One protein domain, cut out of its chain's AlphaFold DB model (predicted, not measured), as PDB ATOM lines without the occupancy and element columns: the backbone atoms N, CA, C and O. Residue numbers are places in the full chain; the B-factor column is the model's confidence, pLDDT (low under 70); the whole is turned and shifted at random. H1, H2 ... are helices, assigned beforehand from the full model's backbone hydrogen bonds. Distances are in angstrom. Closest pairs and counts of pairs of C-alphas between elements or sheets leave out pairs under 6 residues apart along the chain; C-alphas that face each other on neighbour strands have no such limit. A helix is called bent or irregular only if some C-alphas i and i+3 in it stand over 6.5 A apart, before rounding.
ATOM      1  N   SER A  10     114.222  43.667 117.583       98.00
ATOM      2  CA  SER A  10     114.681  44.953 118.122       98.00
ATOM      3  C   SER A  10     115.617  45.702 117.171       98.00
ATOM      4  O   SER A  10     115.513  46.916 117.056       98.00
ATOM      5  N   PHE A  11     116.497  44.991 116.458       98.06
ATOM      6  CA  PHE A  11     117.344  45.582 115.419       98.06
ATOM      7  C   PHE A  11     116.504  46.102 114.248       98.06
ATOM      8  O   PHE A  11     116.698  47.235 113.816       98.06
ATOM      9  N   TRP A  12     115.551  45.296 113.772       97.81
ATOM     10  CA  TRP A  12     114.665  45.661 112.666       97.81
ATOM     11  C   TRP A  12     113.883  46.949 112.952       97.81
ATOM     12  O   TRP A  12     113.878  47.865 112.128       97.81
ATOM     13  N   ASP A  13     113.288  47.038 114.144       98.00
ATOM     14  CA  ASP A  13     112.535  48.216 114.582       98.00
ATOM     15  C   ASP A  13     113.456  49.427 114.798       98.00
ATOM     16  O   ASP A  13     113.161  50.517 114.313       98.00
ATOM     17  N   ALA A  14     114.603  49.251 115.467       98.06
ATOM     18  CA  ALA A  14     115.538  50.345 115.746       98.06
ATOM     19  C   ALA A  14     116.128  50.968 114.472       98.06
ATOM     20  O   ALA A  14     116.407  52.166 114.436       98.06
ATOM     21  N   LYS A  15     116.314  50.165 113.420       97.56
ATOM     22  CA  LYS A  15     116.755  50.635 112.102       97.56
ATOM     23  C   LYS A  15     115.603  51.084 111.205       97.56
ATOM     24  O   LYS A  15     115.865  51.566 110.105       97.56
ATOM     25  N   ASN A  16     114.352  50.970 111.652       97.06
ATOM     26  CA  ASN A  16     113.165  51.286 110.861       97.06
ATOM     27  C   ASN A  16     113.229  50.635 109.466       97.06
ATOM     28  O   ASN A  16     113.141  51.304 108.433       97.06
ATOM     29  N   LEU A  17     113.527  49.334 109.432       97.12
ATOM     30  CA  LEU A  17     113.567  48.574 108.187       97.12
ATOM     31  C   LEU A  17     112.133  48.262 107.745       97.12
ATOM     32  O   LEU A  17     111.297  47.831 108.536       97.12
ATOM     33  N   ALA A  18     111.843  48.477 106.468       95.88
ATOM     34  CA  ALA A  18     110.552  48.166 105.871       95.88
ATOM     35  C   ALA A  18     110.729  47.934 104.372       95.88
ATOM     36  O   ALA A  18     111.582  48.564 103.744       95.88
ATOM     37  N   PHE A  19     109.921  47.041 103.808       95.44
ATOM     38  CA  PHE A  19     109.846  46.848 102.364       95.44
ATOM     39  C   PHE A  19     108.972  47.936 101.741       95.44
ATOM     40  O   PHE A  19     107.899  48.244 102.262       95.44
ATOM     41  N   SER A  20     109.457  48.551 100.663       90.50
ATOM     42  CA  SER A  20     108.830  49.730 100.050       90.50
ATOM     43  C   SER A  20     108.550  49.591  98.553       90.50
ATOM     44  O   SER A  20     107.860  50.440  97.988       90.50
ATOM     45  N   LEU A  21     109.066  48.549  97.894       93.25
ATOM     46  CA  LEU A  21     108.882  48.332  96.457       93.25
ATOM     47  C   LEU A  21     107.813  47.263  96.195       93.25
ATOM     48  O   LEU A  21     107.641  46.364  97.001       93.25
ATOM     49  N   PRO A  22     107.117  47.298  95.048       88.94
ATOM     50  CA  PRO A  22     106.109  46.285  94.721       88.94
ATOM     51  C   PRO A  22     106.707  44.932  94.291       88.94
ATOM     52  O   PRO A  22     106.024  43.910  94.329       88.94
ATOM     53  N   ALA A  23     107.960  44.915  93.830       92.44
ATOM     54  CA  ALA A  23     108.692  43.721  93.414       92.44
ATOM     55  C   ALA A  23     110.198  43.942  93.595       92.44
ATOM     56  O   ALA A  23     110.658  45.084  93.594       92.44
ATOM     57  N   TYR A  24     110.949  42.847  93.770       94.12
ATOM     58  CA  TYR A  24     112.379  42.874  94.125       94.12
ATOM     59  C   TYR A  24     112.681  43.747  95.361       94.12
ATOM     60  O   TYR A  24     113.786  44.243  95.550       94.12
ATOM     61  N   GLU A  25     111.683  43.915  96.228       93.75
ATOM     62  CA  GLU A  25     111.703  44.810  97.389       93.75
ATOM     63  C   GLU A  25     112.746  44.449  98.437       93.75
ATOM     64  O   GLU A  25     113.116  45.262  99.281       93.75
ATOM     65  N   ASP A  26     113.230  43.216  98.384       95.31
ATOM     66  CA  ASP A  26     114.146  42.690  99.360       95.31
ATOM     67  C   ASP A  26     115.583  43.166  99.156       95.31
ATOM     68  O   ASP A  26     116.294  43.302 100.144       95.31
ATOM     69  N   ALA A  27     116.035  43.437  97.932       95.50
ATOM     70  CA  ALA A  27     117.417  43.844  97.682       95.50
ATOM     71  C   ALA A  27     117.838  45.106  98.469       95.50
ATOM     72  O   ALA A  27     118.785  44.992  99.257       95.50
ATOM     73  N   PRO A  28     117.142  46.259  98.374       96.75
ATOM     74  CA  PRO A  28     117.566  47.467  99.083       96.75
ATOM     75  C   PRO A  28     117.495  47.295 100.606       96.75
ATOM     76  O   PRO A  28     118.402  47.714 101.325       96.75
ATOM     77  N   VAL A  29     116.460  46.611 101.109       97.50
ATOM     78  CA  VAL A  29     116.264  46.396 102.552       97.50
ATOM     79  C   VAL A  29     117.304  45.438 103.119       97.50
ATOM     80  O   VAL A  29     117.867  45.698 104.179       97.50
ATOM     81  N   MET A  30     117.585  44.334 102.425       97.12
ATOM     82  CA  MET A  30     118.550  43.342 102.892       97.12
ATOM     83  C   MET A  30     119.976  43.883 102.839       97.12
ATOM     84  O   MET A  30     120.726  43.633 103.781       97.12
ATOM     85  N   ILE A  31     120.352  44.630 101.794       96.69
ATOM     86  CA  ILE A  31     121.676  45.267 101.728       96.69
ATOM     87  C   ILE A  31     121.826  46.294 102.847       96.69
ATOM     88  O   ILE A  31     122.797  46.220 103.599       96.69
ATOM     89  N   ARG A  32     120.834  47.173 103.040       97.56
ATOM     90  CA  ARG A  32     120.826  48.123 104.158       97.56
ATOM     91  C   ARG A  32     120.988  47.413 105.503       97.56
ATOM     92  O   ARG A  32     121.827  47.797 106.308       97.56
ATOM     93  N   ALA A  33     120.225  46.342 105.723       97.56
ATOM     94  CA  ALA A  33     120.293  45.567 106.957       97.56
ATOM     95  C   ALA A  33     121.683  44.954 107.197       97.56
ATOM     96  O   ALA A  33     122.117  44.917 108.342       97.56
ATOM     97  N   HIS A  34     122.385  44.493 106.153       96.06
ATOM     98  CA  HIS A  34     123.747  43.960 106.296       96.06
ATOM     99  C   HIS A  34     124.766  45.058 106.599       96.06
ATOM    100  O   HIS A  34     125.604  44.858 107.470       96.06
ATOM    101  N   ILE A  35     124.677  46.205 105.920       97.19
ATOM    102  CA  ILE A  35     125.571  47.350 106.154       97.19
ATOM    103  C   ILE A  35     125.420  47.866 107.591       97.19
ATOM    104  O   ILE A  35     126.399  48.180 108.258       97.19
ATOM    105  N   GLU A  36     124.185  47.949 108.086       97.62
ATOM    106  CA  GLU A  36     123.892  48.537 109.394       97.62
ATOM    107  C   GLU A  36     123.983  47.559 110.575       97.62
ATOM    108  O   GLU A  36     123.859  47.984 111.731       97.62
ATOM    109  N   ALA A  37     124.148  46.260 110.316       97.50
ATOM    110  CA  ALA A  37     124.299  45.258 111.359       97.50
ATOM    111  C   ALA A  37     125.690  45.344 111.996       97.50
ATOM    112  O   ALA A  37     126.706  45.405 111.315       97.50
ATOM    113  N   SER A  38     125.752  45.269 113.327       96.50
ATOM    114  CA  SER A  38     127.035  45.203 114.040       96.50
ATOM    115  C   SER A  38     127.729  43.842 113.904       96.50
ATOM    116  O   SER A  38     128.925  43.739 114.148       96.50
ATOM    117  N   ALA A  39     126.968  42.791 113.592       96.19
ATOM    118  CA  ALA A  39     127.456  41.435 113.370       96.19
ATOM    119  C   ALA A  39     126.452  40.653 112.513       96.19
ATOM    120  O   ALA A  39     125.239  40.856 112.632       96.19
ATOM    121  N   VAL A  40     126.966  39.740 111.690       96.19
ATOM    122  CA  VAL A  40     126.183  38.818 110.861       96.19
ATOM    123  C   VAL A  40     126.771  37.420 111.022       96.19
ATOM    124  O   VAL A  40     127.952  37.217 110.753       96.19
ATOM    125  N   ASP A  41     125.940  36.467 111.439       95.38
ATOM    126  CA  ASP A  41     126.309  35.057 111.567       95.38
ATOM    127  C   ASP A  41     125.796  34.261 110.359       95.38
ATOM    128  O   ASP A  41     124.703  34.518 109.846       95.38
ATOM    129  N   VAL A  42     126.572  33.271 109.910       94.12
ATOM    130  CA  VAL A  42     126.199  32.366 108.812       94.12
ATOM    131  C   VAL A  42     126.083  30.948 109.355       94.12
ATOM    132  O   VAL A  42     127.053  30.408 109.880       94.12
ATOM    133  N   LEU A  43     124.904  30.342 109.198       92.00
ATOM    134  CA  LEU A  43     124.647  28.945 109.542       92.00
ATOM    135  C   LEU A  43     124.750  28.086 108.264       92.00
ATOM    136  O   LEU A  43     123.899  28.239 107.383       92.00
ATOM    137  N   PRO A  44     125.791  27.247 108.109       90.12
ATOM    138  CA  PRO A  44     126.023  26.488 106.879       90.12
ATOM    139  C   PRO A  44     125.115  25.256 106.722       90.12
ATOM    140  O   PRO A  44     125.055  24.678 105.636       90.12
ATOM    141  N   GLU A  45     124.426  24.825 107.778       91.69
ATOM    142  CA  GLU A  45     123.550  23.659 107.759       91.69
ATOM    143  C   GLU A  45     122.366  23.847 106.801       91.69
ATOM    144  O   GLU A  45     121.735  24.905 106.724       91.69
ATOM    145  N   ILE A  46     122.008  22.775 106.088       85.44
ATOM    146  CA  ILE A  46     120.858  22.772 105.179       85.44
ATOM    147  C   ILE A  46     119.574  22.722 106.010       85.44
ATOM    148  O   ILE A  46     119.052  21.656 106.328       85.44
ATOM    149  N   ILE A  47     119.064  23.899 106.359       84.38
ATOM    150  CA  ILE A  47     117.847  24.061 107.167       84.38
ATOM    151  C   ILE A  47     116.639  24.550 106.357       84.38
ATOM    152  O   ILE A  47     115.549  24.704 106.904       84.38
ATOM    153  N   TYR A  48     116.813  24.809 105.057       78.12
ATOM    154  CA  TYR A  48     115.767  25.363 104.200       78.12
ATOM    155  C   TYR A  48     115.514  24.475 102.985       78.12
ATOM    156  O   TYR A  48     116.436  24.127 102.249       78.12
ATOM    157  N   TYR A  49     114.247  24.146 102.747       81.19
ATOM    158  CA  TYR A  49     113.824  23.393 101.572       81.19
ATOM    159  C   TYR A  49     113.197  24.342 100.548       81.19
ATOM    160  O   TYR A  49     112.080  24.830 100.733       81.19
ATOM    161  N   TRP A  50     113.930  24.628  99.472       81.00
ATOM    162  CA  TRP A  50     113.459  25.487  98.386       81.00
ATOM    163  C   TRP A  50     112.617  24.690  97.384       81.00
ATOM    164  O   TRP A  50     112.967  23.568  97.023       81.00
ATOM    165  N   ARG A  51     111.504  25.273  96.926       79.56
ATOM    166  CA  ARG A  51     110.593  24.652  95.955       79.56
ATOM    167  C   ARG A  51     110.364  25.585  94.778       79.56
ATOM    168  O   ARG A  51     110.105  26.773  94.973       79.56
ATOM    169  N   ILE A  52     110.374  25.020  93.576       77.25
ATOM    170  CA  ILE A  52     109.860  25.696  92.387       77.25
ATOM    171  C   ILE A  52     108.342  25.569  92.411       77.25
ATOM    172  O   ILE A  52     107.795  24.502  92.687       77.25
ATOM    173  N   ARG A  53     107.646  26.670  92.138       76.25
ATOM    174  CA  ARG A  53     106.203  26.618  91.924       76.25
ATOM    175  C   ARG A  53     105.945  26.062  90.522       76.25
ATOM    176  O   ARG A  53     106.209  26.748  89.541       76.25
ATOM    177  N   GLU A  54     105.442  24.832  90.453       78.50
ATOM    178  CA  GLU A  54     105.087  24.165  89.189       78.50
ATOM    179  C   GLU A  54     103.658  24.486  88.728       78.50
ATOM    180  O   GLU A  54     103.371  24.454  87.535       78.50
ATOM    181  N   VAL A  55     102.761  24.836  89.659       76.75
ATOM    182  CA  VAL A  55     101.341  25.109  89.387       76.75
ATOM    183  C   VAL A  55     100.933  26.459  89.983       76.75
ATOM    184  O   VAL A  55     101.285  26.780  91.121       76.75
ATOM    185  N   GLY A  56     100.166  27.243  89.221       76.56
ATOM    186  CA  GLY A  56      99.687  28.578  89.596       76.56
ATOM    187  C   GLY A  56     100.422  29.715  88.871       76.56
ATOM    188  O   GLY A  56     101.219  29.453  87.970       76.56
ATOM    189  N   PRO A  57     100.162  30.985  89.238       76.88
ATOM    190  CA  PRO A  57     100.790  32.129  88.588       76.88
ATOM    191  C   PRO A  57     102.324  32.060  88.676       76.88
ATOM    192  O   PRO A  57     102.851  31.773  89.768       76.88
ATOM    193  N   PRO A  58     103.040  32.343  87.569       79.25
ATOM    194  CA  PRO A  58     104.490  32.266  87.545       79.25
ATOM    195  C   PRO A  58     105.115  33.265  88.521       79.25
ATOM    196  O   PRO A  58     104.619  34.371  88.755       79.25
ATOM    197  N   SER A  59     106.218  32.840  89.129       80.00
ATOM    198  CA  SER A  59     107.013  33.655  90.045       80.00
ATOM    199  C   SER A  59     107.588  34.894  89.358       80.00
ATOM    200  O   SER A  59     107.725  34.951  88.137       80.00
ATOM    201  N   ILE A  60     107.994  35.876  90.168       81.00
ATOM    202  CA  ILE A  60     108.678  37.089  89.698       81.00
ATOM    203  C   ILE A  60     109.874  36.719  88.806       81.00
ATOM    204  O   ILE A  60     110.019  37.260  87.719       81.00
ATOM    205  N   THR A  61     110.693  35.740  89.194       80.81
ATOM    206  CA  THR A  61     111.854  35.332  88.388       80.81
ATOM    207  C   THR A  61     111.457  34.641  87.080       80.81
ATOM    208  O   THR A  61     112.097  34.865  86.060       80.81
ATOM    209  N   GLN A  62     110.381  33.849  87.061       82.88
ATOM    210  CA  GLN A  62     109.885  33.232  85.820       82.88
ATOM    211  C   GLN A  62     109.351  34.273  84.827       82.88
ATOM    212  O   GLN A  62     109.434  34.073  83.620       82.88
ATOM    213  N   ARG A  63     108.859  35.407  85.332       87.81
ATOM    214  CA  ARG A  63     108.368  36.539  84.541       87.81
ATOM    215  C   ARG A  63     109.451  37.574  84.232       87.81
ATOM    216  O   ARG A  63     109.125  38.685  83.834       87.81
ATOM    217  N   MET A  64     110.740  37.285  84.449       87.56
ATOM    218  CA  MET A  64     111.825  38.293  84.411       87.56
ATOM    219  C   MET A  64     112.007  39.019  83.068       87.56
ATOM    220  O   MET A  64     112.762  39.981  83.000       87.56
ATOM    221  N   ARG A  65     111.354  38.543  82.002       89.44
ATOM    222  CA  ARG A  65     111.380  39.131  80.653       89.44
ATOM    223  C   ARG A  65     110.135  39.960  80.339       89.44
ATOM    224  O   ARG A  65     110.049  40.519  79.251       89.44
ATOM    225  N   GLU A  66     109.155  40.004  81.238       94.19
ATOM    226  CA  GLU A  66     107.988  40.873  81.086       94.19
ATOM    227  C   GLU A  66     108.411  42.335  81.298       94.19
ATOM    228  O   GLU A  66     109.122  42.601  82.271       94.19
ATOM    229  N   PRO A  67     107.983  43.281  80.443       95.69
ATOM    230  CA  PRO A  67     108.455  44.669  80.480       95.69
ATOM    231  C   PRO A  67     108.365  45.328  81.864       95.69
ATOM    232  O   PRO A  67     109.363  45.852  82.366       95.69
ATOM    233  N   ASP A  68     107.215  45.204  82.532       95.50
ATOM    234  CA  ASP A  68     106.995  45.746  83.881       95.50
ATOM    235  C   ASP A  68     107.962  45.157  84.910       95.50
ATOM    236  O   ASP A  68     108.393  45.827  85.851       95.50
ATOM    237  N   ASN A  69     108.334  43.893  84.730       96.00
ATOM    238  CA  ASN A  69     109.220  43.191  85.639       96.00
ATOM    239  C   ASN A  69     110.692  43.557  85.402       96.00
ATOM    240  O   ASN A  69     111.450  43.713  86.359       96.00
ATOM    241  N   VAL A  70     111.084  43.783  84.143       97.19
ATOM    242  CA  VAL A  70     112.395  44.360  83.810       97.19
ATOM    243  C   VAL A  70     112.515  45.759  84.426       97.19
ATOM    244  O   VAL A  70     113.521  46.069  85.065       97.19
ATOM    245  N   ALA A  71     111.470  46.586  84.319       97.88
ATOM    246  CA  ALA A  71     111.444  47.909  84.941       97.88
ATOM    247  C   ALA A  71     111.493  47.833  86.477       97.88
ATOM    248  O   ALA A  71     112.228  48.594  87.108       97.88
ATOM    249  N   ALA A  72     110.764  46.899  87.095       97.44
ATOM    250  CA  ALA A  72     110.816  46.678  88.539       97.44
ATOM    251  C   ALA A  72     112.213  46.248  89.017       97.44
ATOM    252  O   ALA A  72     112.698  46.754  90.030       97.44
ATOM    253  N   CYS A  73     112.888  45.374  88.263       97.25
ATOM    254  CA  CYS A  73     114.272  44.983  88.526       97.25
ATOM    255  C   CYS A  73     115.210  46.200  88.467       97.25
ATOM    256  O   CYS A  73     115.934  46.457  89.427       97.25
ATOM    257  N   MET A  74     115.136  47.015  87.407       98.38
ATOM    258  CA  MET A  74     115.964  48.226  87.287       98.38
ATOM    259  C   MET A  74     115.678  49.250  88.387       98.38
ATOM    260  O   MET A  74     116.599  49.894  88.884       98.38
ATOM    261  N   ARG A  75     114.425  49.365  88.837       98.38
ATOM    262  CA  ARG A  75     114.070  50.210  89.985       98.38
ATOM    263  C   ARG A  75     114.746  49.718  91.263       98.38
ATOM    264  O   ARG A  75     115.343  50.516  91.975       98.38
ATOM    265  N   SER A  76     114.717  48.410  91.512       98.06
ATOM    266  CA  SER A  76     115.427  47.806  92.640       98.06
ATOM    267  C   SER A  76     116.937  48.046  92.573       98.06
ATOM    268  O   SER A  76     117.542  48.304  93.613       98.06
ATOM    269  N   VAL A  77     117.550  47.987  91.385       98.50
ATOM    270  CA  VAL A  77     118.978  48.305  91.195       98.50
ATOM    271  C   VAL A  77     119.272  49.753  91.590       98.50
ATOM    272  O   VAL A  77     120.187  49.995  92.372       98.50
ATOM    273  N   VAL A  78     118.470  50.711  91.114       98.56
ATOM    274  CA  VAL A  78     118.631  52.140  91.439       98.56
ATOM    275  C   VAL A  78     118.500  52.395  92.945       98.56
ATOM    276  O   VAL A  78     119.375  53.024  93.535       98.56
ATOM    277  N   GLU A  79     117.449  51.877  93.584       98.31
ATOM    278  CA  GLU A  79     117.208  52.064  95.026       98.31
ATOM    279  C   GLU A  79     118.324  51.451  95.876       98.31
ATOM    280  O   GLU A  79     118.840  52.062  96.811       98.31
ATOM    281  N   THR A  80     118.744  50.238  95.518       98.44
ATOM    282  CA  THR A  80     119.822  49.536  96.218       98.44
ATOM    283  C   THR A  80     121.154  50.264  96.052       98.44
ATOM    284  O   THR A  80     121.912  50.381  97.015       98.44
ATOM    285  N   PHE A  81     121.432  50.795  94.859       98.56
ATOM    286  CA  PHE A  81     122.624  51.600  94.629       98.56
ATOM    287  C   PHE A  81     122.621  52.868  95.484       98.56
ATOM    288  O   PHE A  81     123.629  53.165  96.117       98.56
ATOM    289  N   GLY A  82     121.478  53.551  95.595       98.31
ATOM    290  CA  GLY A  82     121.322  54.716  96.470       98.31
ATOM    291  C   GLY A  82     121.649  54.412  97.937       98.31
ATOM    292  O   GLY A  82     122.368  55.178  98.578       98.31
ATOM    293  N   VAL A  83     121.197  53.262  98.451       98.31
ATOM    294  CA  VAL A  83     121.556  52.784  99.799       98.31
ATOM    295  C   VAL A  83     123.068  52.592  99.935       98.31
ATOM    296  O   VAL A  83     123.660  53.059 100.909       98.31
ATOM    297  N   ILE A  84     123.697  51.916  98.972       98.56
ATOM    298  CA  ILE A  84     125.135  51.619  99.000       98.56
ATOM    299  C   ILE A  84     125.957  52.905  98.950       98.56
ATOM    300  O   ILE A  84     126.829  53.101  99.790       98.56
ATOM    301  N   THR A  85     125.657  53.811  98.022       98.38
ATOM    302  CA  THR A  85     126.374  55.084  97.901       98.38
ATOM    303  C   THR A  85     126.267  55.921  99.176       98.38
ATOM    304  O   THR A  85     127.232  56.587  99.543       98.38
ATOM    305  N   ALA A  86     125.123  55.881  99.863       98.19
ATOM    306  CA  ALA A  86     124.905  56.656 101.080       98.19
ATOM    307  C   ALA A  86     125.578  56.057 102.327       98.19
ATOM    308  O   ALA A  86     126.012  56.811 103.195       98.19
ATOM    309  N   LEU A  87     125.624  54.727 102.449       98.12
ATOM    310  CA  LEU A  87     125.990  54.057 103.705       98.12
ATOM    311  C   LEU A  87     127.298  53.259 103.649       98.12
ATOM    312  O   LEU A  87     127.890  53.030 104.699       98.12
ATOM    313  N   ALA A  88     127.729  52.822 102.467       98.00
ATOM    314  CA  ALA A  88     128.899  51.964 102.270       98.00
ATOM    315  C   ALA A  88     129.566  52.248 100.906       98.00
ATOM    316  O   ALA A  88     129.527  51.403 100.001       98.00
ATOM    317  N   PRO A  89     130.146  53.448 100.703       97.56
ATOM    318  CA  PRO A  89     130.728  53.856  99.423       97.56
ATOM    319  C   PRO A  89     131.832  52.911  98.919       97.56
ATOM    320  O   PRO A  89     132.027  52.778  97.713       97.56
ATOM    321  N   GLU A  90     132.514  52.194  99.809       97.69
ATOM    322  CA  GLU A  90     133.493  51.158  99.473       97.69
ATOM    323  C   GLU A  90     132.896  49.973  98.690       97.69
ATOM    324  O   GLU A  90     133.618  49.274  97.978       97.69
ATOM    325  N   LEU A  91     131.576  49.765  98.764       98.19
ATOM    326  CA  LEU A  91     130.862  48.721  98.026       98.19
ATOM    327  C   LEU A  91     130.327  49.196  96.664       98.19
ATOM    328  O   LEU A  91     129.806  48.379  95.902       98.19
ATOM    329  N   VAL A  92     130.481  50.479  96.315       98.50
ATOM    330  CA  VAL A  92     130.009  51.040  95.035       98.50
ATOM    331  C   VAL A  92     130.628  50.312  93.846       98.50
ATOM    332  O   VAL A  92     129.901  49.854  92.967       98.50
ATOM    333  N   ALA A  93     131.955  50.170  93.823       98.50
ATOM    334  CA  ALA A  93     132.665  49.542  92.711       98.50
ATOM    335  C   ALA A  93     132.258  48.071  92.475       98.50
ATOM    336  O   ALA A  93     131.874  47.746  91.343       98.50
ATOM    337  N   PRO A  94     132.286  47.171  93.485       98.12
ATOM    338  CA  PRO A  94     131.880  45.783  93.275       98.12
ATOM    339  C   PRO A  94     130.394  45.651  92.923       98.12
ATOM    340  O   PRO A  94     130.060  44.875  92.029       98.12
ATOM    341  N   TYR A  95     129.508  46.431  93.556       98.31
ATOM    342  CA  TYR A  95     128.078  46.382  93.248       98.31
ATOM    343  C   TYR A  95     127.784  46.863  91.825       98.31
ATOM    344  O   TYR A  95     127.136  46.156  91.056       98.31
ATOM    345  N   ALA A  96     128.298  48.035  91.443       98.50
ATOM    346  CA  ALA A  96     128.049  48.589  90.118       98.50
ATOM    347  C   ALA A  96     128.611  47.698  89.005       98.50
ATOM    348  O   ALA A  96     127.957  47.499  87.982       98.50
ATOM    349  N   THR A  97     129.781  47.096  89.234       98.44
ATOM    350  CA  THR A  97     130.365  46.128  88.300       98.44
ATOM    351  C   THR A  97     129.457  44.914  88.098       98.44
ATOM    352  O   THR A  97     129.236  44.511  86.955       98.44
ATOM    353  N   ASP A  98     128.911  44.336  89.173       98.12
ATOM    354  CA  ASP A  98     128.002  43.186  89.068       98.12
ATOM    355  C   ASP A  98     126.709  43.559  88.327       98.12
ATOM    356  O   ASP A  98     126.331  42.885  87.367       98.12
ATOM    357  N   MET A  99     126.084  44.686  88.690       98.31
ATOM    358  CA  MET A  99     124.828  45.141  88.079       98.31
ATOM    359  C   MET A  99     124.981  45.461  86.589       98.31
ATOM    360  O   MET A  99     124.143  45.041  85.789       98.31
ATOM    361  N   CYS A 100     126.060  46.137  86.179       98.50
ATOM    362  CA  CYS A 100     126.331  46.410  84.762       98.50
ATOM    363  C   CYS A 100     126.476  45.112  83.951       98.50
ATOM    364  O   CYS A 100     125.948  45.001  82.843       98.50
ATOM    365  N   ARG A 101     127.158  44.107  84.512       97.25
ATOM    366  CA  ARG A 101     127.454  42.838  83.827       97.25
ATOM    367  C   ARG A 101     126.296  41.843  83.849       97.25
ATOM    368  O   ARG A 101     126.279  40.914  83.040       97.25
ATOM    369  N   ARG A 102     125.342  42.001  84.770       95.69
ATOM    370  CA  ARG A 102     124.231  41.062  84.966       95.69
ATOM    371  C   ARG A 102     122.895  41.730  84.709       95.69
ATOM    372  O   ARG A 102     122.341  41.543  83.632       95.69
ATOM    373  N   ASP A 103     122.372  42.480  85.666       96.56
ATOM    374  CA  ASP A 103     121.002  42.989  85.647       96.56
ATOM    375  C   ASP A 103     120.769  43.991  84.512       96.56
ATOM    376  O   ASP A 103     119.822  43.823  83.743       96.56
ATOM    377  N   VAL A 104     121.674  44.961  84.324       97.94
ATOM    378  CA  VAL A 104     121.592  45.898  83.193       97.94
ATOM    379  C   VAL A 104     121.732  45.133  81.883       97.94
ATOM    380  O   VAL A 104     120.885  45.271  81.007       97.94
ATOM    381  N   ARG A 105     122.731  44.248  81.759       96.06
ATOM    382  CA  ARG A 105     122.903  43.408  80.562       96.06
ATOM    383  C   ARG A 105     121.637  42.611  80.241       96.06
ATOM    384  O   ARG A 105     121.214  42.591  79.094       96.06
ATOM    385  N   ASN A 106     120.992  41.997  81.233       94.31
ATOM    386  CA  ASN A 106     119.744  41.250  81.059       94.31
ATOM    387  C   ASN A 106     118.561  42.148  80.663       94.31
ATOM    388  O   ASN A 106     117.743  41.733  79.840       94.31
ATOM    389  N   ALA A 107     118.488  43.374  81.183       96.12
ATOM    390  CA  ALA A 107     117.521  44.359  80.711       96.12
ATOM    391  C   ALA A 107     117.758  44.696  79.228       96.12
ATOM    392  O   ALA A 107     116.812  44.664  78.445       96.12
ATOM    393  N   LEU A 108     119.014  44.897  78.809       97.06
ATOM    394  CA  LEU A 108     119.357  45.153  77.403       97.06
ATOM    395  C   LEU A 108     119.002  43.977  76.487       97.06
ATOM    396  O   LEU A 108     118.478  44.192  75.401       97.06
ATOM    397  N   ARG A 109     119.189  42.730  76.936       96.12
ATOM    398  CA  ARG A 109     118.754  41.537  76.180       96.12
ATOM    399  C   ARG A 109     117.258  41.526  75.882       96.12
ATOM    400  O   ARG A 109     116.835  40.910  74.909       96.12
ATOM    401  N   SER A 110     116.452  42.190  76.708       96.06
ATOM    402  CA  SER A 110     115.004  42.256  76.509       96.06
ATOM    403  C   SER A 110     114.620  43.106  75.292       96.06
ATOM    404  O   SER A 110     113.522  42.928  74.774       96.06
ATOM    405  N   LEU A 111     115.529  43.946  74.771       96.06
ATOM    406  CA  LEU A 111     115.332  44.704  73.526       96.06
ATOM    407  C   LEU A 111     115.151  43.804  72.292       96.06
ATOM    408  O   LEU A 111     114.637  44.269  71.277       96.06
ATOM    409  N   HIS A 112     115.552  42.530  72.373       96.06
ATOM    410  CA  HIS A 112     115.282  41.515  71.344       96.06
ATOM    411  C   HIS A 112     113.845  40.987  71.374       96.06
ATOM    412  O   HIS A 112     113.391  40.388  70.405       96.06
ATOM    413  N   LEU A 113     113.141  41.161  72.493       94.94
ATOM    414  CA  LEU A 113     111.809  40.595  72.723       94.94
ATOM    415  C   LEU A 113     110.699  41.641  72.626       94.94
ATOM    416  O   LEU A 113     109.556  41.285  72.358       94.94
ATOM    417  N   HIS A 114     111.033  42.909  72.862       96.19
ATOM    418  CA  HIS A 114     110.076  44.005  72.955       96.19
ATOM    419  C   HIS A 114     110.600  45.248  72.238       96.19
ATOM    420  O   HIS A 114     111.811  45.465  72.124       96.19
ATOM    421  N   ASP A 115     109.677  46.088  71.781       95.50
ATOM    422  CA  ASP A 115     110.022  47.387  71.213       95.50
ATOM    423  C   ASP A 115     110.538  48.381  72.275       95.50
ATOM    424  O   ASP A 115     110.389  48.197  73.489       95.50
ATOM    425  N   ASP A 116     111.176  49.453  71.799       95.12
ATOM    426  CA  ASP A 116     111.768  50.492  72.652       95.12
ATOM    427  C   ASP A 116     110.736  51.212  73.522       95.12
ATOM    428  O   ASP A 116     111.040  51.591  74.653       95.12
ATOM    429  N   ALA A 117     109.517  51.405  73.011       96.00
ATOM    430  CA  ALA A 117     108.465  52.110  73.733       96.00
ATOM    431  C   ALA A 117     108.015  51.299  74.956       96.00
ATOM    432  O   ALA A 117     107.912  51.835  76.059       96.00
ATOM    433  N   THR A 118     107.835  49.995  74.768       97.44
ATOM    434  CA  THR A 118     107.430  49.031  75.789       97.44
ATOM    435  C   THR A 118     108.481  48.895  76.893       97.44
ATOM    436  O   THR A 118     108.139  48.784  78.067       97.44
ATOM    437  N   LEU A 119     109.773  48.959  76.549       97.44
ATOM    438  CA  LEU A 119     110.872  48.911  77.523       97.44
ATOM    439  C   LEU A 119     111.320  50.282  78.036       97.44
ATOM    440  O   LEU A 119     112.272  50.357  78.818       97.44
ATOM    441  N   GLY A 120     110.643  51.362  77.641       97.56
ATOM    442  CA  GLY A 120     111.090  52.727  77.902       97.56
ATOM    443  C   GLY A 120     111.373  53.004  79.381       97.56
ATOM    444  O   GLY A 120     112.369  53.646  79.707       97.56
ATOM    445  N   ASP A 121     110.542  52.499  80.291       97.88
ATOM    446  CA  ASP A 121     110.723  52.685  81.736       97.88
ATOM    447  C   ASP A 121     111.975  51.979  82.263       97.88
ATOM    448  O   ASP A 121     112.766  52.576  82.999       97.88
ATOM    449  N   ALA A 122     112.191  50.731  81.845       98.12
ATOM    450  CA  ALA A 122     113.372  49.959  82.206       98.12
ATOM    451  C   ALA A 122     114.653  50.611  81.670       98.12
ATOM    452  O   ALA A 122     115.626  50.755  82.411       98.12
ATOM    453  N   VAL A 123     114.636  51.055  80.410       98.44
ATOM    454  CA  VAL A 123     115.765  51.734  79.759       98.44
ATOM    455  C   VAL A 123     116.111  53.030  80.489       98.44
ATOM    456  O   VAL A 123     117.280  53.250  80.802       98.44
ATOM    457  N   ARG A 124     115.118  53.863  80.837       98.62
ATOM    458  CA  ARG A 124     115.358  55.113  81.581       98.62
ATOM    459  C   ARG A 124     115.965  54.860  82.960       98.62
ATOM    460  O   ARG A 124     116.890  55.568  83.357       98.62
ATOM    461  N   LEU A 125     115.482  53.848  83.683       98.75
ATOM    462  CA  LEU A 125     116.041  53.466  84.985       98.75
ATOM    463  C   LEU A 125     117.482  52.954  84.851       98.75
ATOM    464  O   LEU A 125     118.357  53.396  85.595       98.75
ATOM    465  N   ALA A 126     117.750  52.097  83.863       98.69
ATOM    466  CA  ALA A 126     119.093  51.598  83.578       98.69
ATOM    467  C   ALA A 126     120.058  52.736  83.200       98.69
ATOM    468  O   ALA A 126     121.168  52.803  83.719       98.69
ATOM    469  N   GLN A 127     119.626  53.680  82.359       98.75
ATOM    470  CA  GLN A 127     120.402  54.876  82.019       98.75
ATOM    471  C   GLN A 127     120.700  55.732  83.250       98.75
ATOM    472  O   GLN A 127     121.833  56.182  83.414       98.75
ATOM    473  N   SER A 128     119.705  55.959  84.113       98.69
ATOM    474  CA  SER A 128     119.885  56.715  85.356       98.69
ATOM    475  C   SER A 128     120.922  56.055  86.259       98.69
ATOM    476  O   SER A 128     121.816  56.734  86.761       98.69
ATOM    477  N   PHE A 129     120.834  54.734  86.429       98.75
ATOM    478  CA  PHE A 129     121.814  53.963  87.182       98.75
ATOM    479  C   PHE A 129     123.216  54.108  86.579       98.75
ATOM    480  O   PHE A 129     124.113  54.597  87.261       98.75
ATOM    481  N   VAL A 130     123.404  53.788  85.295       98.69
ATOM    482  CA  VAL A 130     124.729  53.828  84.649       98.69
ATOM    483  C   VAL A 130     125.341  55.232  84.683       98.69
ATOM    484  O   VAL A 130     126.536  55.362  84.928       98.69
ATOM    485  N   ARG A 131     124.542  56.297  84.526       98.56
ATOM    486  CA  ARG A 131     125.013  57.691  84.650       98.56
ATOM    487  C   ARG A 131     125.481  58.058  86.061       98.56
ATOM    488  O   ARG A 131     126.255  58.998  86.201       98.56
ATOM    489  N   SER A 132     125.001  57.356  87.086       98.19
ATOM    490  CA  SER A 132     125.412  57.558  88.481       98.19
ATOM    491  C   SER A 132     126.634  56.728  88.891       98.19
ATOM    492  O   SER A 132     127.204  56.971  89.954       98.19
ATOM    493  N   VAL A 133     127.057  55.765  88.064       98.50
ATOM    494  CA  VAL A 133     128.246  54.947  88.333       98.50
ATOM    495  C   VAL A 133     129.516  55.781  88.101       98.50
ATOM    496  O   VAL A 133     129.621  56.442  87.064       98.50
ATOM    497  N   PRO A 134     130.507  55.742  89.015       98.25
ATOM    498  CA  PRO A 134     131.787  56.413  88.815       98.25
ATOM    499  C   PRO A 134     132.488  56.004  87.511       98.25
ATOM    500  O   PRO A 134     132.502  54.832  87.123       98.25
ATOM    501  N   THR A 135     133.093  56.978  86.829       97.81
ATOM    502  CA  THR A 135     133.712  56.772  85.512       97.81
ATOM    503  C   THR A 135     134.820  55.723  85.539       97.81
ATOM    504  O   THR A 135     134.917  54.922  84.618       97.81
ATOM    505  N   ASP A 136     135.650  55.701  86.578       97.94
ATOM    506  CA  ASP A 136     136.727  54.720  86.752       97.94
ATOM    507  C   ASP A 136     136.193  53.285  86.850       97.94
ATOM    508  O   ASP A 136     136.749  52.381  86.224       97.94
ATOM    509  N   VAL A 137     135.061  53.084  87.532       98.31
ATOM    510  CA  VAL A 137     134.374  51.786  87.597       98.31
ATOM    511  C   VAL A 137     133.866  51.369  86.216       98.31
ATOM    512  O   VAL A 137     134.091  50.233  85.802       98.31
ATOM    513  N   LEU A 138     133.241  52.282  85.461       98.12
ATOM    514  CA  LEU A 138     132.805  52.000  84.085       98.12
ATOM    515  C   LEU A 138     133.984  51.680  83.156       98.12
ATOM    516  O   LEU A 138     133.876  50.801  82.302       98.12
ATOM    517  N   GLN A 139     135.118  52.365  83.322       97.75
ATOM    518  CA  GLN A 139     136.320  52.130  82.520       97.75
ATOM    519  C   GLN A 139     137.020  50.806  82.853       97.75
ATOM    520  O   GLN A 139     137.691  50.252  81.983       97.75
ATOM    521  N   ALA A 140     136.840  50.289  84.070       97.81
ATOM    522  CA  ALA A 140     137.358  48.992  84.496       97.81
ATOM    523  C   ALA A 140     136.500  47.798  84.029       97.81
ATOM    524  O   ALA A 140     136.925  46.648  84.168       97.81
ATOM    525  N   LEU A 141     135.305  48.040  83.475       98.19
ATOM    526  CA  LEU A 141     134.470  46.979  82.915       98.19
ATOM    527  C   LEU A 141     135.153  46.300  81.713       98.19
ATOM    528  O   LEU A 141     135.893  46.948  80.963       98.19
ATOM    529  N   PRO A 142     134.856  45.012  81.453       97.31
ATOM    530  CA  PRO A 142     135.225  44.371  80.196       97.31
ATOM    531  C   PRO A 142     134.760  45.198  78.993       97.31
ATOM    532  O   PRO A 142     133.675  45.780  79.015       97.31
ATOM    533  N   GLN A 143     135.557  45.217  77.920       97.06
ATOM    534  CA  GLN A 143     135.331  46.092  76.763       97.06
ATOM    535  C   GLN A 143     133.903  46.004  76.204       97.06
ATOM    536  O   GLN A 143     133.310  47.039  75.906       97.06
ATOM    537  N   GLN A 144     133.352  44.792  76.079       95.44
ATOM    538  CA  GLN A 144     131.997  44.587  75.564       95.44
ATOM    539  C   GLN A 144     130.938  45.197  76.490       95.44
ATOM    540  O   GLN A 144     130.048  45.899  76.019       95.44
ATOM    541  N   ASP A 145     131.042  44.970  77.801       97.31
ATOM    542  CA  ASP A 145     130.081  45.506  78.768       97.31
ATOM    543  C   ASP A 145     130.173  47.039  78.827       97.31
ATOM    544  O   ASP A 145     129.146  47.711  78.768       97.31
ATOM    545  N   ARG A 146     131.392  47.604  78.835       98.19
ATOM    546  CA  ARG A 146     131.613  49.057  78.757       98.19
ATOM    547  C   ARG A 146     130.957  49.663  77.516       98.19
ATOM    548  O   ARG A 146     130.246  50.657  77.629       98.19
ATOM    549  N   HIS A 147     131.158  49.050  76.351       98.25
ATOM    550  CA  HIS A 147     130.577  49.528  75.099       98.25
ATOM    551  C   HIS A 147     129.040  49.528  75.138       98.25
ATOM    552  O   HIS A 147     128.415  50.517  74.763       98.25
ATOM    553  N   LEU A 148     128.424  48.468  75.673       98.44
ATOM    554  CA  LEU A 148     126.970  48.413  75.858       98.44
ATOM    555  C   LEU A 148     126.462  49.512  76.804       98.44
ATOM    556  O   LEU A 148     125.429  50.120  76.526       98.44
ATOM    557  N   MET A 149     127.183  49.796  77.897       98.56
ATOM    558  CA  MET A 149     126.826  50.880  78.821       98.56
ATOM    559  C   MET A 149     126.893  52.255  78.136       98.56
ATOM    560  O   MET A 149     126.009  53.089  78.335       98.56
ATOM    561  N   GLU A 150     127.905  52.492  77.298       98.44
ATOM    562  CA  GLU A 150     128.046  53.735  76.530       98.44
ATOM    563  C   GLU A 150     126.888  53.931  75.539       98.44
ATOM    564  O   GLU A 150     126.273  55.001  75.521       98.44
ATOM    565  N   LEU A 151     126.551  52.897  74.761       98.62
ATOM    566  CA  LEU A 151     125.428  52.925  73.818       98.62
ATOM    567  C   LEU A 151     124.088  53.135  74.535       98.62
ATOM    568  O   LEU A 151     123.273  53.955  74.104       98.62
ATOM    569  N   LEU A 152     123.880  52.450  75.667       98.56
ATOM    570  CA  LEU A 152     122.702  52.632  76.516       98.56
ATOM    571  C   LEU A 152     122.564  54.095  76.954       98.56
ATOM    572  O   LEU A 152     121.495  54.682  76.796       98.56
ATOM    573  N   VAL A 153     123.632  54.702  77.482       98.25
ATOM    574  CA  VAL A 153     123.612  56.092  77.975       98.25
ATOM    575  C   VAL A 153     123.346  57.098  76.854       98.25
ATOM    576  O   VAL A 153     122.674  58.106  77.106       98.25
ATOM    577  N   ARG A 154     123.822  56.823  75.633       98.25
ATOM    578  CA  ARG A 154     123.555  57.622  74.421       98.25
ATOM    579  C   ARG A 154     122.187  57.350  73.790       98.25
ATOM    580  O   ARG A 154     121.811  58.044  72.852       98.25
ATOM    581  N   ASN A 155     121.431  56.396  74.331       97.75
ATOM    582  CA  ASN A 155     120.132  55.967  73.817       97.75
ATOM    583  C   ASN A 155     120.201  55.403  72.381       97.75
ATOM    584  O   ASN A 155     119.252  55.518  71.609       97.75
ATOM    585  N   GLU A 156     121.317  54.766  72.023       98.19
ATOM    586  CA  GLU A 156     121.549  54.137  70.716       98.19
ATOM    587  C   GLU A 156     121.027  52.686  70.717       98.19
ATOM    588  O   GLU A 156     121.767  51.728  70.500       98.19
ATOM    589  N   LEU A 157     119.733  52.508  71.009       97.62
ATOM    590  CA  LEU A 157     119.138  51.198  71.329       97.62
ATOM    591  C   LEU A 157     119.200  50.184  70.181       97.62
ATOM    592  O   LEU A 157     119.284  48.984  70.434       97.62
ATOM    593  N   GLN A 158     119.225  50.641  68.926       97.50
ATOM    594  CA  GLN A 158     119.453  49.746  67.789       97.50
ATOM    595  C   GLN A 158     120.858  49.130  67.828       97.50
ATOM    596  O   GLN A 158     120.988  47.919  67.721       97.50
ATOM    597  N   GLN A 159     121.899  49.927  68.081       97.81
ATOM    598  CA  GLN A 159     123.258  49.393  68.208       97.81
ATOM    599  C   GLN A 159     123.392  48.498  69.444       97.81
ATOM    600  O   GLN A 159     124.103  47.497  69.414       97.81
ATOM    601  N   VAL A 160     122.674  48.809  70.531       97.94
ATOM    602  CA  VAL A 160     122.610  47.904  71.687       97.94
ATOM    603  C   VAL A 160     122.079  46.532  71.269       97.94
ATOM    604  O   VAL A 160     122.696  45.534  71.636       97.94
ATOM    605  N   ARG A 161     120.983  46.465  70.498       96.56
ATOM    606  CA  ARG A 161     120.439  45.194  69.981       96.56
ATOM    607  C   ARG A 161     121.468  44.433  69.157       96.56
ATOM    608  O   ARG A 161     121.617  43.233  69.350       96.56
ATOM    609  N   ASP A 162     122.195  45.133  68.296       96.75
ATOM    610  CA  ASP A 162     123.175  44.517  67.400       96.75
ATOM    611  C   ASP A 162     124.379  43.917  68.161       96.75
ATOM    612  O   ASP A 162     125.009  42.971  67.686       96.75
ATOM    613  N   HIS A 163     124.696  44.437  69.355       96.44
ATOM    614  CA  HIS A 163     125.874  44.043  70.140       96.44
ATOM    615  C   HIS A 163     125.582  43.214  71.399       96.44
ATOM    616  O   HIS A 163     126.498  42.580  71.939       96.44
ATOM    617  N   VAL A 164     124.348  43.229  71.908       96.31
ATOM    618  CA  VAL A 164     123.950  42.418  73.061       96.31
ATOM    619  C   VAL A 164     123.487  41.042  72.592       96.31
ATOM    620  O   VAL A 164     122.628  40.924  71.721       96.31
TER     621      VAL A 164
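Overview. This is residues 10 to 164 of the 170 residues of an uncharacterized protein of Streptomyces sp. NRRL WC-3618 (UniProt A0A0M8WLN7). Three helices, H3, H4 and H5, make a triangular up-and-down bundle, each running against the one before it, and this is the core. H2 packs along H3 on the side away from H5, and on the far side of the bundle the hairpin of H7 and H8 crosses H4, with H7 also on H5. H1 lies out at the far end of the longest axis and touches no helix; the long link from H2 to H3 swings out from the body, and its residues 39 to 51 and 54 to 59 stick out. The printed part has 155 residues with eight named helices, H1 to H8 in chain order, and no named strand; its class is all helix. The whole is compact, with a radius of gyration of the C-alphas of 17.2 A and spans of 50 by 44 by 28 A.

Along the chain. H4, the longest helix, is residues 89 to 112, 34.3 A from C-alpha 89 at (130.728, 53.856, 99.423) to C-alpha 112 at (115.282, 41.515, 71.344). It is irregular, with C-alphas 90 and 93 standing 7.0 A apart, and it has a kink of 43 degrees near residue 97. H3, residues 67 to 87, is 30.6 A long, and H5, residues 120 to 132, is 18.4 A long. H2 is residues 26 to 36, 15.2 A, and H7 is residues 143 to 153, 15.5 A. The shorter helices are H8, residues 157 to 163, which ends with C-alpha 163 at (125.874, 44.043, 70.140); H6, residues 135 to 139; and H1, residues 10 to 14, which begins with C-alpha 10 at (114.681, 44.953, 118.122).

Arrangement. H4 is the hub and touches five helices. H3 and H4 form a helical hairpin at a shallow tilt of 10 degrees, opposite ways; their closest C-alphas, those of Val 70 and Ala 107, are 6.0 A apart. H4 and H5 are a helical hairpin too, at a shallow tilt of 27 degrees, opposite ways; H4 touches H5 with residues 100 to 108 alone, closest at the C-alphas of Val 104 and Ala 126, 6.2 A. H3 and H5 touch and run the same way at a shallow tilt of 20 degrees, the closest C-alphas being those of Ala 71 and Ala 122, 3.9 A apart. H4 touches H7 with residues 100 to 105 alone, about perpendicular at 76 degrees, closest at the C-alphas of Arg 101 and Asp 145, 6.3 A. It touches H8 with residues 108 to 112 alone, about perpendicular at 87 degrees, closest at the C-alphas of Leu 111 and Arg 161, 6.2 A. It touches H6 with residues 93 to 97 alone, closest at the C-alphas of Ala 93 and Val 137, 5.8 A. H5 touches H7 at a steep tilt of 65 degrees, opposite ways, closest at the C-alphas of Gln 127 and Val 153, 5.3 A. H7 and H8 form a helical hairpin at a shallow tilt of 11 degrees, opposite ways, closest at the C-alphas of Leu 148 and Val 160, 6.1 A. H2 touches H3 at a shallow tilt of 9 degrees, the same way, closest at the C-alphas of Pro 28 and Thr 80, 4.2 A, and is apart from H4 and H5. H1 and H2 are only just apart, with their closest C-alphas 8.0 A from each other. Every O i to N i+4 pair is within hydrogen-bond range in H1, H2, H3, H5, H6, H7 and H8, and 14 of 20 are in H4.

Size, cuts and confidence. The C-alphas farthest apart, those of Ser 10 and Asp 162, are 51.4 A from each other. The printed part has no cut. The links H1 to H2, of 11 residues, and H2 to H3, of 30 residues, are long. Residues 39 to 51 and 54 to 59 stand free; the body without them spans 51 by 39 by 25 A. The mean pLDDT of the printed part is 95.0, and no printed residue is under 70.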